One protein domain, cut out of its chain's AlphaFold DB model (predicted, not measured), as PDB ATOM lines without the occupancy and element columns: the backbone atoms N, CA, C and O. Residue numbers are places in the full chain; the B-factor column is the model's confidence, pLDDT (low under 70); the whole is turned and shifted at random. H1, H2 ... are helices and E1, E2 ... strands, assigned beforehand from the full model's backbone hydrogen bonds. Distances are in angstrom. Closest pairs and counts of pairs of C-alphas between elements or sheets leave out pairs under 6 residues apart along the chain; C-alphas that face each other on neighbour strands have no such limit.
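What this domain is: This is residues 9 to 98 of the 178 residues of the protein "Exonuclease domain-containing protein" of Alistipes onderdonkii subsp. vulgaris (UniProt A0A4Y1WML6). In a small body the two longer helices, H3 and H4, make a corner where the first part of H3 meets the last part of H4, and the short helix H5 lies side by side with H3, between it and the strand hairpin E2 and E3. From this body an arm with two short helices, H1 and H2, reaches out along the longest axis, where residues 12 to 19 and 22 to 29 stand free. The printed part has 90 residues, with five named helices and three named strands in the order H1 H2 H3 E1 H4 H5 E2 E3, and its class is mostly helix. The two-stranded sheet E2 - E3 is antiparallel. The whole is loose, with a radius of gyration of the C-alphas of 15.2 A, and elongated, spanning 43 by 26 by 24 A.

Where its parts are: Strand E2 is residues 88 to 90 and strand E3 residues 96 to 98, ending at C-alpha 98 at (97.361, 114.485, 96.591). Helix H5 is residues 79 to 85, 9.8 A long. H3, residues 31 to 45, is 21.2 A long and begins at C-alpha 31 at (107.316, 124.551, 83.242). H4, residues 63 to 76, is 19.8 A long. E1 is residues 57 to 59. H1, residues 9 to 17, is 12.5 A long and begins at C-alpha 9 at (122.547, 111.839, 89.580); H2 is residues 21 to 27.

How they stand to each other: E2 and E3 form a hairpin, antiparallel at 162 degrees, with N 89 and O 97 at 2.9 A and N 97 and O 89 at 2.7 A, within hydrogen-bond range. The closest C-alphas of H5 and E3 are those of Ala 83 and Phe 96, 6.0 A apart. H3, with residues 39 to 43 alone, touches H5 at a shallow tilt of 21 degrees, the same way; the closest C-alphas, of Val 43 and Ala 85, are 6.0 A apart. H3, with residues 31 to 35 alone, touches H4 at a steep tilt of 69.5 degrees, only just short of about perpendicular, opposite ways; the C-alphas of Lys 32 and Ala 76 are closest, at 5.0 A. H4 and H5 only just touch, with 3 pairs of C-alphas within 8 A, and only at the corner, Met 73 to Met 79 being closest at 5.4 A between C-alphas. E1 pairs with no named strand; E1 and H4 are near each other, with 7 pairs of C-alphas within 10 A. H1 and H2 are close but not clearly touching, and H2 and H3 are apart. In H1, H2, H3, H4 and H5 every O i to N i+4 pair is within hydrogen-bond range.

The domain as a whole: The two C-alphas farthest apart, of Asp 15 and Gly 50, are 44.2 A apart. The printed part has no cut. The link from H3 to E1, 11 residues, is long; the other links are tight. The mean pLDDT of the printed part is 89.6, and residues 9 to 17 are under 70.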
ATOM      1  N   SER A   9     123.712 112.641  89.986       48.62
ATOM      2  CA  SER A   9     122.547 111.839  89.580       48.62
ATOM      3  C   SER A   9     122.000 112.251  88.217       48.62
ATOM      4  O   SER A   9     121.506 111.394  87.495       48.62
ATOM      5  N   ALA A  10     122.113 113.536  87.859       54.66
ATOM      6  CA  ALA A  10     121.610 114.065  86.595       54.66
ATOM      7  C   ALA A  10     122.391 113.521  85.389       54.66
ATOM      8  O   ALA A  10     121.768 113.098  84.419       54.66
ATOM      9  N   GLU A  11     123.728 113.473  85.467       53.91
ATOM     10  CA  GLU A  11     124.584 112.912  84.407       53.91
ATOM     11  C   GLU A  11     124.252 111.432  84.139       53.91
ATOM     12  O   GLU A  11     124.013 111.056  82.995       53.91
ATOM     13  N   TYR A  12     124.083 110.623  85.191       50.88
ATOM     14  CA  TYR A  12     123.726 109.204  85.067       50.88
ATOM     15  C   TYR A  12     122.348 108.971  84.411       50.88
ATOM     16  O   TYR A  12     122.184 108.059  83.601       50.88
ATOM     17  N   THR A  13     121.344 109.801  84.721       58.78
ATOM     18  CA  THR A  13     120.009 109.707  84.098       58.78
ATOM     19  C   THR A  13     119.982 110.135  82.632       58.78
ATOM     20  O   THR A  13     119.233 109.547  81.853       58.78
ATOM     21  N   LEU A  14     120.787 111.122  82.232       60.12
ATOM     22  CA  LEU A  14     120.864 111.565  80.833       60.12
ATOM     23  C   LEU A  14     121.486 110.475  79.953       60.12
ATOM     24  O   LEU A  14     120.955 110.159  78.891       60.12
ATOM     25  N   ASP A  15     122.541 109.827  80.452       61.41
ATOM     26  CA  ASP A  15     123.199 108.716  79.758       61.41
ATOM     27  C   ASP A  15     122.277 107.494  79.607       61.41
ATOM     28  O   ASP A  15     122.350 106.779  78.611       61.41
ATOM     29  N   THR A  16     121.386 107.268  80.579       59.31
ATOM     30  CA  THR A  16     120.466 106.117  80.584       59.31
ATOM     31  C   THR A  16     119.227 106.346  79.708       59.31
ATOM     32  O   THR A  16     118.743 105.412  79.082       59.31
ATOM     33  N   THR A  17     118.718 107.579  79.644       67.12
ATOM     34  CA  THR A  17     117.501 107.927  78.875       67.12
ATOM     35  C   THR A  17     117.792 108.353  77.436       67.12
ATOM     36  O   THR A  17     116.876 108.485  76.632       67.12
ATOM     37  N   GLY A  18     119.058 108.628  77.100       74.00
ATOM     38  CA  GLY A  18     119.447 109.163  75.793       74.00
ATOM     39  C   GLY A  18     119.056 110.631  75.570       74.00
ATOM     40  O   GLY A  18     119.315 111.177  74.497       74.00
ATOM     41  N   ILE A  19     118.464 111.295  76.570       78.62
ATOM     42  CA  ILE A  19     118.105 112.715  76.521       78.62
ATOM     43  C   ILE A  19     119.338 113.551  76.867       78.62
ATOM     44  O   ILE A  19     120.003 113.314  77.870       78.62
ATOM     45  N   THR A  20     119.631 114.586  76.073       82.94
ATOM     46  CA  THR A  20     120.768 115.489  76.332       82.94
ATOM     47  C   THR A  20     120.323 116.831  76.917       82.94
ATOM     48  O   THR A  20     119.251 117.352  76.599       82.94
ATOM     49  N   LEU A  21     121.181 117.464  77.728       83.88
ATOM     50  CA  LEU A  21     120.918 118.815  78.255       83.88
ATOM     51  C   LEU A  21     120.762 119.866  77.149       83.88
ATOM     52  O   LEU A  21     120.007 120.823  77.315       83.88
ATOM     53  N   GLU A  22     121.479 119.722  76.034       85.81
ATOM     54  CA  GLU A  22     121.344 120.637  74.896       85.81
ATOM     55  C   GLU A  22     119.974 120.513  74.234       85.81
ATOM     56  O   GLU A  22     119.345 121.532  73.942       85.81
ATOM     57  N   GLN A  23     119.483 119.284  74.061       83.88
ATOM     58  CA  GLN A  23     118.137 119.043  73.559       83.88
ATOM     59  C   GLN A  23     117.091 119.661  74.489       83.88
ATOM     60  O   GLN A  23     116.246 120.419  74.024       83.88
ATOM     61  N   LEU A  24     117.199 119.445  75.805       86.00
ATOM     62  CA  LEU A  24     116.278 120.033  76.785       86.00
ATOM     63  C   LEU A  24     116.271 121.566  76.751       86.00
ATOM     64  O   LEU A  24     115.218 122.182  76.874       86.00
ATOM     65  N   ARG A  25     117.428 122.205  76.546       86.56
ATOM     66  CA  ARG A  25     117.509 123.671  76.411       86.56
ATOM     67  C   ARG A  25     116.861 124.190  75.128       86.56
ATOM     68  O   ARG A  25     116.399 125.327  75.116       86.56
ATOM     69  N   ARG A  26     116.869 123.398  74.054       87.75
ATOM     70  CA  ARG A  26     116.329 123.785  72.744       87.75
ATOM     71  C   ARG A  26     114.838 123.485  72.603       87.75
ATOM     72  O   ARG A  26     114.120 124.274  72.001       87.75
ATOM     73  N   GLU A  27     114.406 122.339  73.114       88.88
ATOM     74  CA  GLU A  27     113.090 121.740  72.856       88.88
ATOM     75  C   GLU A  27     112.222 121.641  74.116       88.88
ATOM     76  O   GLU A  27     111.034 121.342  74.016       88.88
ATOM     77  N   GLY A  28     112.786 121.898  75.300       87.06
ATOM     78  CA  GLY A  28     112.063 121.808  76.563       87.06
ATOM     79  C   GLY A  28     110.894 122.788  76.635       87.06
ATOM     80  O   GLY A  28     111.024 123.973  76.323       87.06
ATOM     81  N   ALA A  29     109.748 122.289  77.090       92.06
ATOM     82  CA  ALA A  29     108.580 123.117  77.344       92.06
ATOM     83  C   ALA A  29     108.770 123.979  78.603       92.06
ATOM     84  O   ALA A  29     109.403 123.572  79.580       92.06
ATOM     85  N   ASP A  30     108.176 125.174  78.604       93.75
ATOM     86  CA  ASP A  30     108.150 126.030  79.787       93.75
ATOM     87  C   ASP A  30     107.336 125.371  80.916       93.75
ATOM     88  O   ASP A  30     106.166 125.024  80.741       93.75
ATOM     89  N   LEU A  31     107.936 125.241  82.105       93.94
ATOM     90  CA  LEU A  31     107.316 124.551  83.242       93.94
ATOM     91  C   LEU A  31     105.974 125.160  83.664       93.94
ATOM     92  O   LEU A  31     105.095 124.433  84.123       93.94
ATOM     93  N   LYS A  32     105.780 126.479  83.523       96.94
ATOM     94  CA  LYS A  32     104.497 127.106  83.877       96.94
ATOM     95  C   LYS A  32     103.424 126.759  82.857       96.94
ATOM     96  O   LYS A  32     102.269 126.579  83.242       96.94
ATOM     97  N   THR A  33     103.794 126.645  81.587       97.31
ATOM     98  CA  THR A  33     102.906 126.160  80.524       97.31
ATOM     99  C   THR A  33     102.456 124.735  80.829       97.31
ATOM    100  O   THR A  33     101.257 124.501  80.977       97.31
ATOM    101  N   VAL A  34     103.405 123.827  81.079       96.94
ATOM    102  CA  VAL A  34     103.112 122.421  81.411       96.94
ATOM    103  C   VAL A  34     102.234 122.309  82.664       96.94
ATOM    104  O   VAL A  34     101.232 121.592  82.666       96.94
ATOM    105  N   ALA A  35     102.532 123.066  83.726       98.00
ATOM    106  CA  ALA A  35     101.736 123.058  84.954       98.00
ATOM    107  C   ALA A  35     100.266 123.456  84.717       98.00
ATOM    108  O   ALA A  35      99.345 122.833  85.257       98.00
ATOM    109  N   ASN A  36     100.030 124.478  83.887       98.19
ATOM    110  CA  ASN A  36      98.677 124.893  83.518       98.19
ATOM    111  C   ASN A  36      97.964 123.827  82.680       98.19
ATOM    112  O   ASN A  36      96.782 123.570  82.908       98.19
ATOM    113  N   GLU A  37      98.666 123.191  81.744       98.06
ATOM    114  CA  GLU A  37      98.106 122.134  80.899       98.06
ATOM    115  C   GLU A  37      97.678 120.913  81.712       98.06
ATOM    116  O   GLU A  37      96.577 120.407  81.499       98.06
ATOM    117  N   VAL A  38      98.467 120.502  82.709       97.19
ATOM    118  CA  VAL A  38      98.107 119.407  83.626       97.19
ATOM    119  C   VAL A  38      96.814 119.721  84.388       97.19
ATOM    120  O   VAL A  38      95.906 118.887  84.452       97.19
ATOM    121  N   ILE A  39      96.680 120.934  84.933       97.81
ATOM    122  CA  ILE A  39      95.448 121.354  85.623       97.81
ATOM    123  C   ILE A  39      94.274 121.413  84.641       97.81
ATOM    124  O   ILE A  39      93.189 120.914  84.944       97.81
ATOM    125  N   ALA A  40      94.474 121.994  83.457       97.31
ATOM    126  CA  ALA A  40      93.438 122.103  82.438       97.31
ATOM    127  C   ALA A  40      92.966 120.725  81.954       97.31
ATOM    128  O   ALA A  40      91.770 120.524  81.736       97.31
ATOM    129  N   PHE A  41      93.884 119.769  81.812       96.50
ATOM    130  CA  PHE A  41      93.579 118.380  81.501       96.50
ATOM    131  C   PHE A  41      92.728 117.744  82.604       96.50
ATOM    132  O   PHE A  41      91.665 117.197  82.312       96.50
ATOM    133  N   ALA A  42      93.136 117.870  83.868       95.38
ATOM    134  CA  ALA A  42      92.393 117.318  84.999       95.38
ATOM    135  C   ALA A  42      90.968 117.887  85.084       95.38
ATOM    136  O   ALA A  42      89.999 117.135  85.188       95.38
ATOM    137  N   VAL A  43      90.824 119.209  84.969       94.44
ATOM    138  CA  VAL A  43      89.520 119.887  85.022       94.44
ATOM    139  C   VAL A  43      88.623 119.468  83.856       94.44
ATOM    140  O   VAL A  43      87.445 119.192  84.069       94.44
ATOM    141  N   ARG A  44      89.166 119.376  82.636       94.94
ATOM    142  CA  ARG A  44      88.411 118.992  81.430       94.94
ATOM    143  C   ARG A  44      87.889 117.557  81.483       94.94
ATOM    144  O   ARG A  44      86.819 117.290  80.949       94.94
ATOM    145  N   ASN A  45      88.638 116.656  82.116       92.44
ATOM    146  CA  ASN A  45      88.294 115.236  82.217       92.44
ATOM    147  C   ASN A  45      87.549 114.880  83.514       92.44
ATOM    148  O   ASN A  45      87.199 113.721  83.732       92.44
ATOM    149  N   THR A  46      87.271 115.860  84.376       91.88
ATOM    150  CA  THR A  46      86.484 115.654  85.593       91.88
ATOM    151  C   THR A  46      84.997 115.830  85.289       91.88
ATOM    152  O   THR A  46      84.553 116.916  84.923       91.88
ATOM    153  N   LEU A  47      84.208 114.768  85.484       83.12
ATOM    154  CA  LEU A  47      82.784 114.726  85.113       83.12
ATOM    155  C   LEU A  47      81.927 115.794  85.810       83.12
ATOM    156  O   LEU A  47      80.959 116.289  85.236       83.12
ATOM    157  N   THR A  48      82.236 116.131  87.066       84.56
ATOM    158  CA  THR A  48      81.502 117.148  87.832       84.56
ATOM    159  C   THR A  48      82.332 117.695  88.992       84.56
ATOM    160  O   THR A  48      83.302 117.087  89.430       84.56
ATOM    161  N   LYS A  49      81.927 118.844  89.543       75.31
ATOM    162  CA  LYS A  49      82.669 119.620  90.556       75.31
ATOM    163  C   LYS A  49      82.624 119.032  91.981       75.31
ATOM    164  O   LYS A  49      82.972 119.720  92.939       75.31
ATOM    165  N   GLY A  50      82.178 117.788  92.147       83.38
ATOM    166  CA  GLY A  50      82.068 117.132  93.452       83.38
ATOM    167  C   GLY A  50      83.405 116.548  93.937       83.38
ATOM    168  O   GLY A  50      84.151 116.005  93.119       83.38
ATOM    169  N   PRO A  51      83.711 116.576  95.250       83.56
ATOM    170  CA  PRO A  51      84.962 116.036  95.796       83.56
ATOM    171  C   PRO A  51      85.245 114.573  95.431       83.56
ATOM    172  O   PRO A  51      86.408 114.198  95.302       83.56
ATOM    173  N   GLN A  52      84.206 113.750  95.247       87.00
ATOM    174  CA  GLN A  52      84.341 112.334  94.894       87.00
ATOM    175  C   GLN A  52      84.717 112.073  93.425       87.00
ATOM    176  O   GLN A  52      85.095 110.956  93.095       87.00
ATOM    177  N   TYR A  53      84.616 113.080  92.554       90.75
ATOM    178  CA  TYR A  53      84.918 112.949  91.123       90.75
ATOM    179  C   TYR A  53      86.293 113.495  90.759       90.75
ATOM    180  O   TYR A  53      86.711 113.374  89.609       90.75
ATOM    181  N   LYS A  54      86.990 114.106  91.724       93.81
ATOM    182  CA  LYS A  54      88.336 114.605  91.490       93.81
ATOM    183  C   LYS A  54      89.279 113.438  91.169       93.81
ATOM    184  O   LYS A  54      89.226 112.422  91.868       93.81
ATOM    185  N   PRO A  55      90.158 113.584  90.167       95.12
ATOM    186  CA  PRO A  55      91.110 112.553  89.791       95.12
ATOM    187  C   PRO A  55      92.056 112.209  90.941       95.12
ATOM    188  O   PRO A  55      92.456 113.067  91.734       95.12
ATOM    189  N   VAL A  56      92.415 110.930  90.993       95.56
ATOM    190  CA  VAL A  56      93.438 110.350  91.866       95.56
ATOM    191  C   VAL A  56      94.650 110.046  90.995       95.56
ATOM    192  O   VAL A  56      94.485 109.575  89.871       95.56
ATOM    193  N   LEU A  57      95.849 110.332  91.493       96.62
ATOM    194  CA  LEU A  57      97.077 110.038  90.758       96.62
ATOM    195  C   LEU A  57      97.377 108.534  90.815       96.62
ATOM    196  O   LEU A  57      97.143 107.895  91.837       96.62
ATOM    197  N   ILE A  58      97.885 107.956  89.734       95.81
ATOM    198  CA  ILE A  58      98.244 106.535  89.686       95.81
ATOM    199  C   ILE A  58      99.586 106.366  88.991       95.81
ATOM    200  O   ILE A  58      99.845 107.029  87.991       95.81
ATOM    201  N   GLY A  59     100.442 105.522  89.557       95.31
ATOM    202  CA  GLY A  59     101.816 105.341  89.099       95.31
ATOM    203  C   GLY A  59     102.499 104.203  89.850       95.31
ATOM    204  O   GLY A  59     101.955 103.709  90.839       95.31
ATOM    205  N   GLN A  60     103.677 103.790  89.392       93.06
ATOM    206  CA  GLN A  60     104.506 102.817  90.100       93.06
ATOM    207  C   GLN A  60     105.564 103.548  90.927       93.06
ATOM    208  O   GLN A  60     106.316 104.333  90.364       93.06
ATOM    209  N   ASN A  61     105.643 103.291  92.241       93.69
ATOM    210  CA  ASN A  61     106.514 104.066  93.140       93.69
ATOM    211  C   ASN A  61     106.246 105.586  93.028       93.69
ATOM    212  O   ASN A  61     107.147 106.429  93.082       93.69
ATOM    213  N   ILE A  62     104.962 105.923  92.882       95.50
ATOM    214  CA  ILE A  62     104.471 107.251  92.508       95.50
ATOM    215  C   ILE A  62     104.825 108.410  93.465       95.50
ATOM    216  O   ILE A  62     104.812 109.561  93.015       95.50
ATOM    217  N   PRO A  63     105.157 108.216  94.763       94.81
ATOM    218  CA  PRO A  63     105.597 109.339  95.593       94.81
ATOM    219  C   PRO A  63     106.766 110.135  94.993       94.81
ATOM    220  O   PRO A  63     106.858 111.341  95.230       94.81
ATOM    221  N   PHE A  64     107.622 109.491  94.191       91.75
ATOM    222  CA  PHE A  64     108.687 110.160  93.447       91.75
ATOM    223  C   PHE A  64     108.131 111.174  92.434       91.75
ATOM    224  O   PHE A  64     108.437 112.366  92.529       91.75
ATOM    225  N   ASP A  65     107.250 110.739  91.531       94.69
ATOM    226  CA  ASP A  65     106.628 111.588  90.506       94.69
ATOM    227  C   ASP A  65     105.772 112.704  91.114       94.69
ATOM    228  O   ASP A  65     105.784 113.846  90.648       94.69
ATOM    229  N   ILE A  66     105.063 112.405  92.210       96.88
ATOM    230  CA  ILE A  66     104.286 113.401  92.960       96.88
ATOM    231  C   ILE A  66     105.186 114.522  93.473       96.88
ATOM    232  O   ILE A  66     104.782 115.686  93.420       96.88
ATOM    233  N   GLY A  67     106.399 114.197  93.925       96.00
ATOM    234  CA  GLY A  67     107.382 115.188  94.350       96.00
ATOM    235  C   GLY A  67     107.705 116.187  93.236       96.00
ATOM    236  O   GLY A  67     107.629 117.398  93.460       96.00
ATOM    237  N   PHE A  68     107.983 115.704  92.021       95.56
ATOM    238  CA  PHE A  68     108.231 116.566  90.857       95.56
ATOM    239  C   PHE A  68     106.998 117.371  90.453       95.56
ATOM    240  O   PHE A  68     107.101 118.572  90.194       95.56
ATOM    241  N   LEU A  69     105.818 116.751  90.461       96.69
ATOM    242  CA  LEU A  69     104.566 117.433  90.148       96.69
ATOM    243  C   LEU A  69     104.284 118.570  91.140       96.69
ATOM    244  O   LEU A  69     103.976 119.688  90.728       96.69
ATOM    245  N   GLN A  70     104.434 118.327  92.443       96.69
ATOM    246  CA  GLN A  70     104.269 119.355  93.473       96.69
ATOM    247  C   GLN A  70     105.317 120.466  93.343       96.69
ATOM    248  O   GLN A  70     104.969 121.638  93.477       96.69
ATOM    249  N   GLN A  71     106.575 120.133  93.034       96.69
ATOM    250  CA  GLN A  71     107.616 121.131  92.769       96.69
ATOM    251  C   GLN A  71     107.272 122.006  91.559       96.69
ATOM    252  O   GLN A  71     107.373 123.231  91.647       96.69
ATOM    253  N   MET A  72     106.804 121.409  90.460       97.50
ATOM    254  CA  MET A  72     106.361 122.134  89.268       97.50
ATOM    255  C   MET A  72     105.178 123.064  89.586       97.50
ATOM    256  O   MET A  72     105.194 124.239  89.214       97.50
ATOM    257  N   MET A  73     104.183 122.581  90.336       98.25
ATOM    258  CA  MET A  73     103.029 123.387  90.753       98.25
ATOM    259  C   MET A  73     103.428 124.526  91.699       98.25
ATOM    260  O   MET A  73     102.924 125.642  91.564       98.25
ATOM    261  N   ALA A  74     104.355 124.281  92.627       97.06
ATOM    262  CA  ALA A  74     104.899 125.307  93.512       97.06
ATOM    263  C   ALA A  74     105.669 126.376  92.727       97.06
ATOM    264  O   ALA A  74     105.426 127.567  92.922       97.06
ATOM    265  N   TYR A  75     106.531 125.966  91.791       97.25
ATOM    266  CA  TYR A  75     107.278 126.870  90.913       97.25
ATOM    267  C   TYR A  75     106.353 127.753  90.061       97.25
ATOM    268  O   TYR A  75     106.599 128.950  89.891       97.25
ATOM    269  N   ALA A  76     105.257 127.184  89.557       97.81
ATOM    270  CA  ALA A  76     104.258 127.911  88.781       97.81
ATOM    271  C   ALA A  76     103.311 128.783  89.632       97.81
ATOM    272  O   ALA A  76     102.564 129.581  89.069       97.81
ATOM    273  N   GLY A  77     103.329 128.663  90.966       97.81
ATOM    274  CA  GLY A  77     102.385 129.355  91.851       97.81
ATOM    275  C   GLY A  77     100.955 128.803  91.776       97.81
ATOM    276  O   GLY A  77     100.000 129.537  92.019       97.81
ATOM    277  N   LEU A  78     100.802 127.522  91.422       98.25
ATOM    278  CA  LEU A  78      99.523 126.870  91.114       98.25
ATOM    279  C   LEU A  78      99.068 125.843  92.166       98.25
ATOM    280  O   LEU A  78      98.140 125.073  91.921       98.25
ATOM    281  N   MET A  79      99.682 125.819  93.353       97.50
ATOM    282  CA  MET A  79      99.355 124.837  94.403       97.50
ATOM    283  C   MET A  79      97.879 124.857  94.825       97.50
ATOM    284  O   MET A  79      97.290 123.802  95.062       97.50
ATOM    285  N   THR A  80      97.252 126.035  94.874       96.62
ATOM    286  CA  THR A  80      95.826 126.162  95.211       96.62
ATOM    287  C   THR A  80      94.941 125.541  94.130       96.62
ATOM    288  O   THR A  80      94.006 124.802  94.436       96.62
ATOM    289  N   GLN A  81      95.245 125.805  92.860       97.12
ATOM    290  CA  GLN A  81      94.533 125.262  91.706       97.12
ATOM    291  C   GLN A  81      94.729 123.746  91.621       97.12
ATOM    292  O   GLN A  81      93.774 123.017  91.356       97.12
ATOM    293  N   PHE A  82      95.933 123.262  91.928       97.25
ATOM    294  CA  PHE A  82      96.235 121.839  92.013       97.25
ATOM    295  C   PHE A  82      95.380 121.142  93.087       97.25
ATOM    296  O   PHE A  82      94.697 120.163  92.786       97.25
ATOM    297  N   ALA A  83      95.301 121.708  94.297       96.06
ATOM    298  CA  ALA A  83      94.450 121.198  95.378       96.06
ATOM    299  C   ALA A  83      92.943 121.241  95.050       96.06
ATOM    300  O   ALA A  83      92.144 120.419  95.514       96.06
ATOM    301  N   GLN A  84      92.523 122.211  94.236       94.56
ATOM    302  CA  GLN A  84      91.150 122.302  93.751       94.56
ATOM    303  C   GLN A  84      90.843 121.257  92.676       94.56
ATOM    304  O   GLN A  84      89.748 120.695  92.714       94.56
ATOM    305  N   ALA A  85      91.786 120.972  91.778       95.69
ATOM    306  CA  ALA A  85      91.598 120.061  90.657       95.69
ATOM    307  C   ALA A  85      91.706 118.580  91.052       95.69
ATOM    308  O   ALA A  85      90.904 117.783  90.580       95.69
ATOM    309  N   PHE A  86      92.630 118.207  91.940       96.88
ATOM    310  CA  PHE A  86      92.907 116.805  92.275       96.88
ATOM    311  C   PHE A  86      92.329 116.383  93.629       96.88
ATOM    312  O   PHE A  86      92.081 117.200  94.524       96.88
ATOM    313  N   ALA A  87      92.082 115.084  93.782       96.38
ATOM    314  CA  ALA A  87      91.715 114.503  95.064       96.38
ATOM    315  C   ALA A  87      92.914 114.560  96.013       96.38
ATOM    316  O   ALA A  87      94.046 114.321  95.607       96.38
ATOM    317  N   GLY A  88      92.670 114.836  97.290       95.94
ATOM    318  CA  GLY A  88      93.724 114.914  98.293       95.94
ATOM    319  C   GLY A  88      93.248 115.589  99.569       95.94
ATOM    320  O   GLY A  88      92.063 115.894  99.723       95.94
ATOM    321  N   THR A  89      94.183 115.814 100.477       96.00
ATOM    322  CA  THR A  89      93.954 116.471 101.767       96.00
ATOM    323  C   THR A  89      95.020 117.521 102.007       96.00
ATOM    324  O   THR A  89      96.112 117.426 101.466       96.00
ATOM    325  N   VAL A  90      94.724 118.519 102.829       95.38
ATOM    326  CA  VAL A  90      95.735 119.470 103.293       95.38
ATOM    327  C   VAL A  90      96.230 118.992 104.652       95.38
ATOM    328  O   VAL A  90      95.414 118.657 105.512       95.38
ATOM    329  N   ASP A  91      97.545 118.895 104.820       95.00
ATOM    330  CA  ASP A  91      98.145 118.498 106.091       95.00
ATOM    331  C   ASP A  91      98.073 119.621 107.140       95.00
ATOM    332  O   ASP A  91      97.609 120.734 106.883       95.00
ATOM    333  N   PHE A  92      98.547 119.329 108.353       95.56
ATOM    334  CA  PHE A  92      98.564 120.288 109.457       95.56
ATOM    335  C   PHE A  92      99.341 121.582 109.139       95.56
ATOM    336  O   PHE A  92      99.036 122.633 109.699       95.56
ATOM    337  N   TYR A  93     100.323 121.522 108.235       95.25
ATOM    338  CA  TYR A  93     101.171 122.652 107.855       95.25
ATOM    339  C   TYR A  93     100.634 123.432 106.649       95.25
ATOM    340  O   TYR A  93     101.251 124.413 106.236       95.25
ATOM    341  N   GLY A  94      99.489 123.035 106.091       92.50
ATOM    342  CA  GLY A  94      98.898 123.691 104.930       92.50
ATOM    343  C   GLY A  94      99.386 123.149 103.584       92.50
ATOM    344  O   GLY A  94      99.020 123.712 102.552       92.50
ATOM    345  N   ASN A  95     100.163 122.060 103.549       94.06
ATOM    346  CA  ASN A  95     100.610 121.476 102.285       94.06
ATOM    347  C   ASN A  95      99.552 120.524 101.732       94.06
ATOM    348  O   ASN A  95      99.030 119.656 102.437       94.06
ATOM    349  N   PHE A  96      99.244 120.668 100.446       97.06
ATOM    350  CA  PHE A  96      98.346 119.753  99.759       97.06
ATOM    351  C   PHE A  96      99.031 118.412  99.498       97.06
ATOM    352  O   PHE A  96     100.041 118.356  98.805       97.06
ATOM    353  N   GLN A  97      98.429 117.345 100.007       96.94
ATOM    354  CA  GLN A  97      98.823 115.955  99.836       96.94
ATOM    355  C   GLN A  97      97.847 115.295  98.848       96.94
ATOM    356  O   GLN A  97      96.706 114.993  99.231       96.94
ATOM    357  N   PRO A  98      98.230 115.117  97.569       97.12
ATOM    358  CA  PRO A  98      97.361 114.485  96.591       97.12
ATOM    359  C   PRO A  98      97.113 113.028  96.974       97.12
ATOM    360  O   PRO A  98      97.996 112.320  97.458       97.12
TER     361      PRO A  98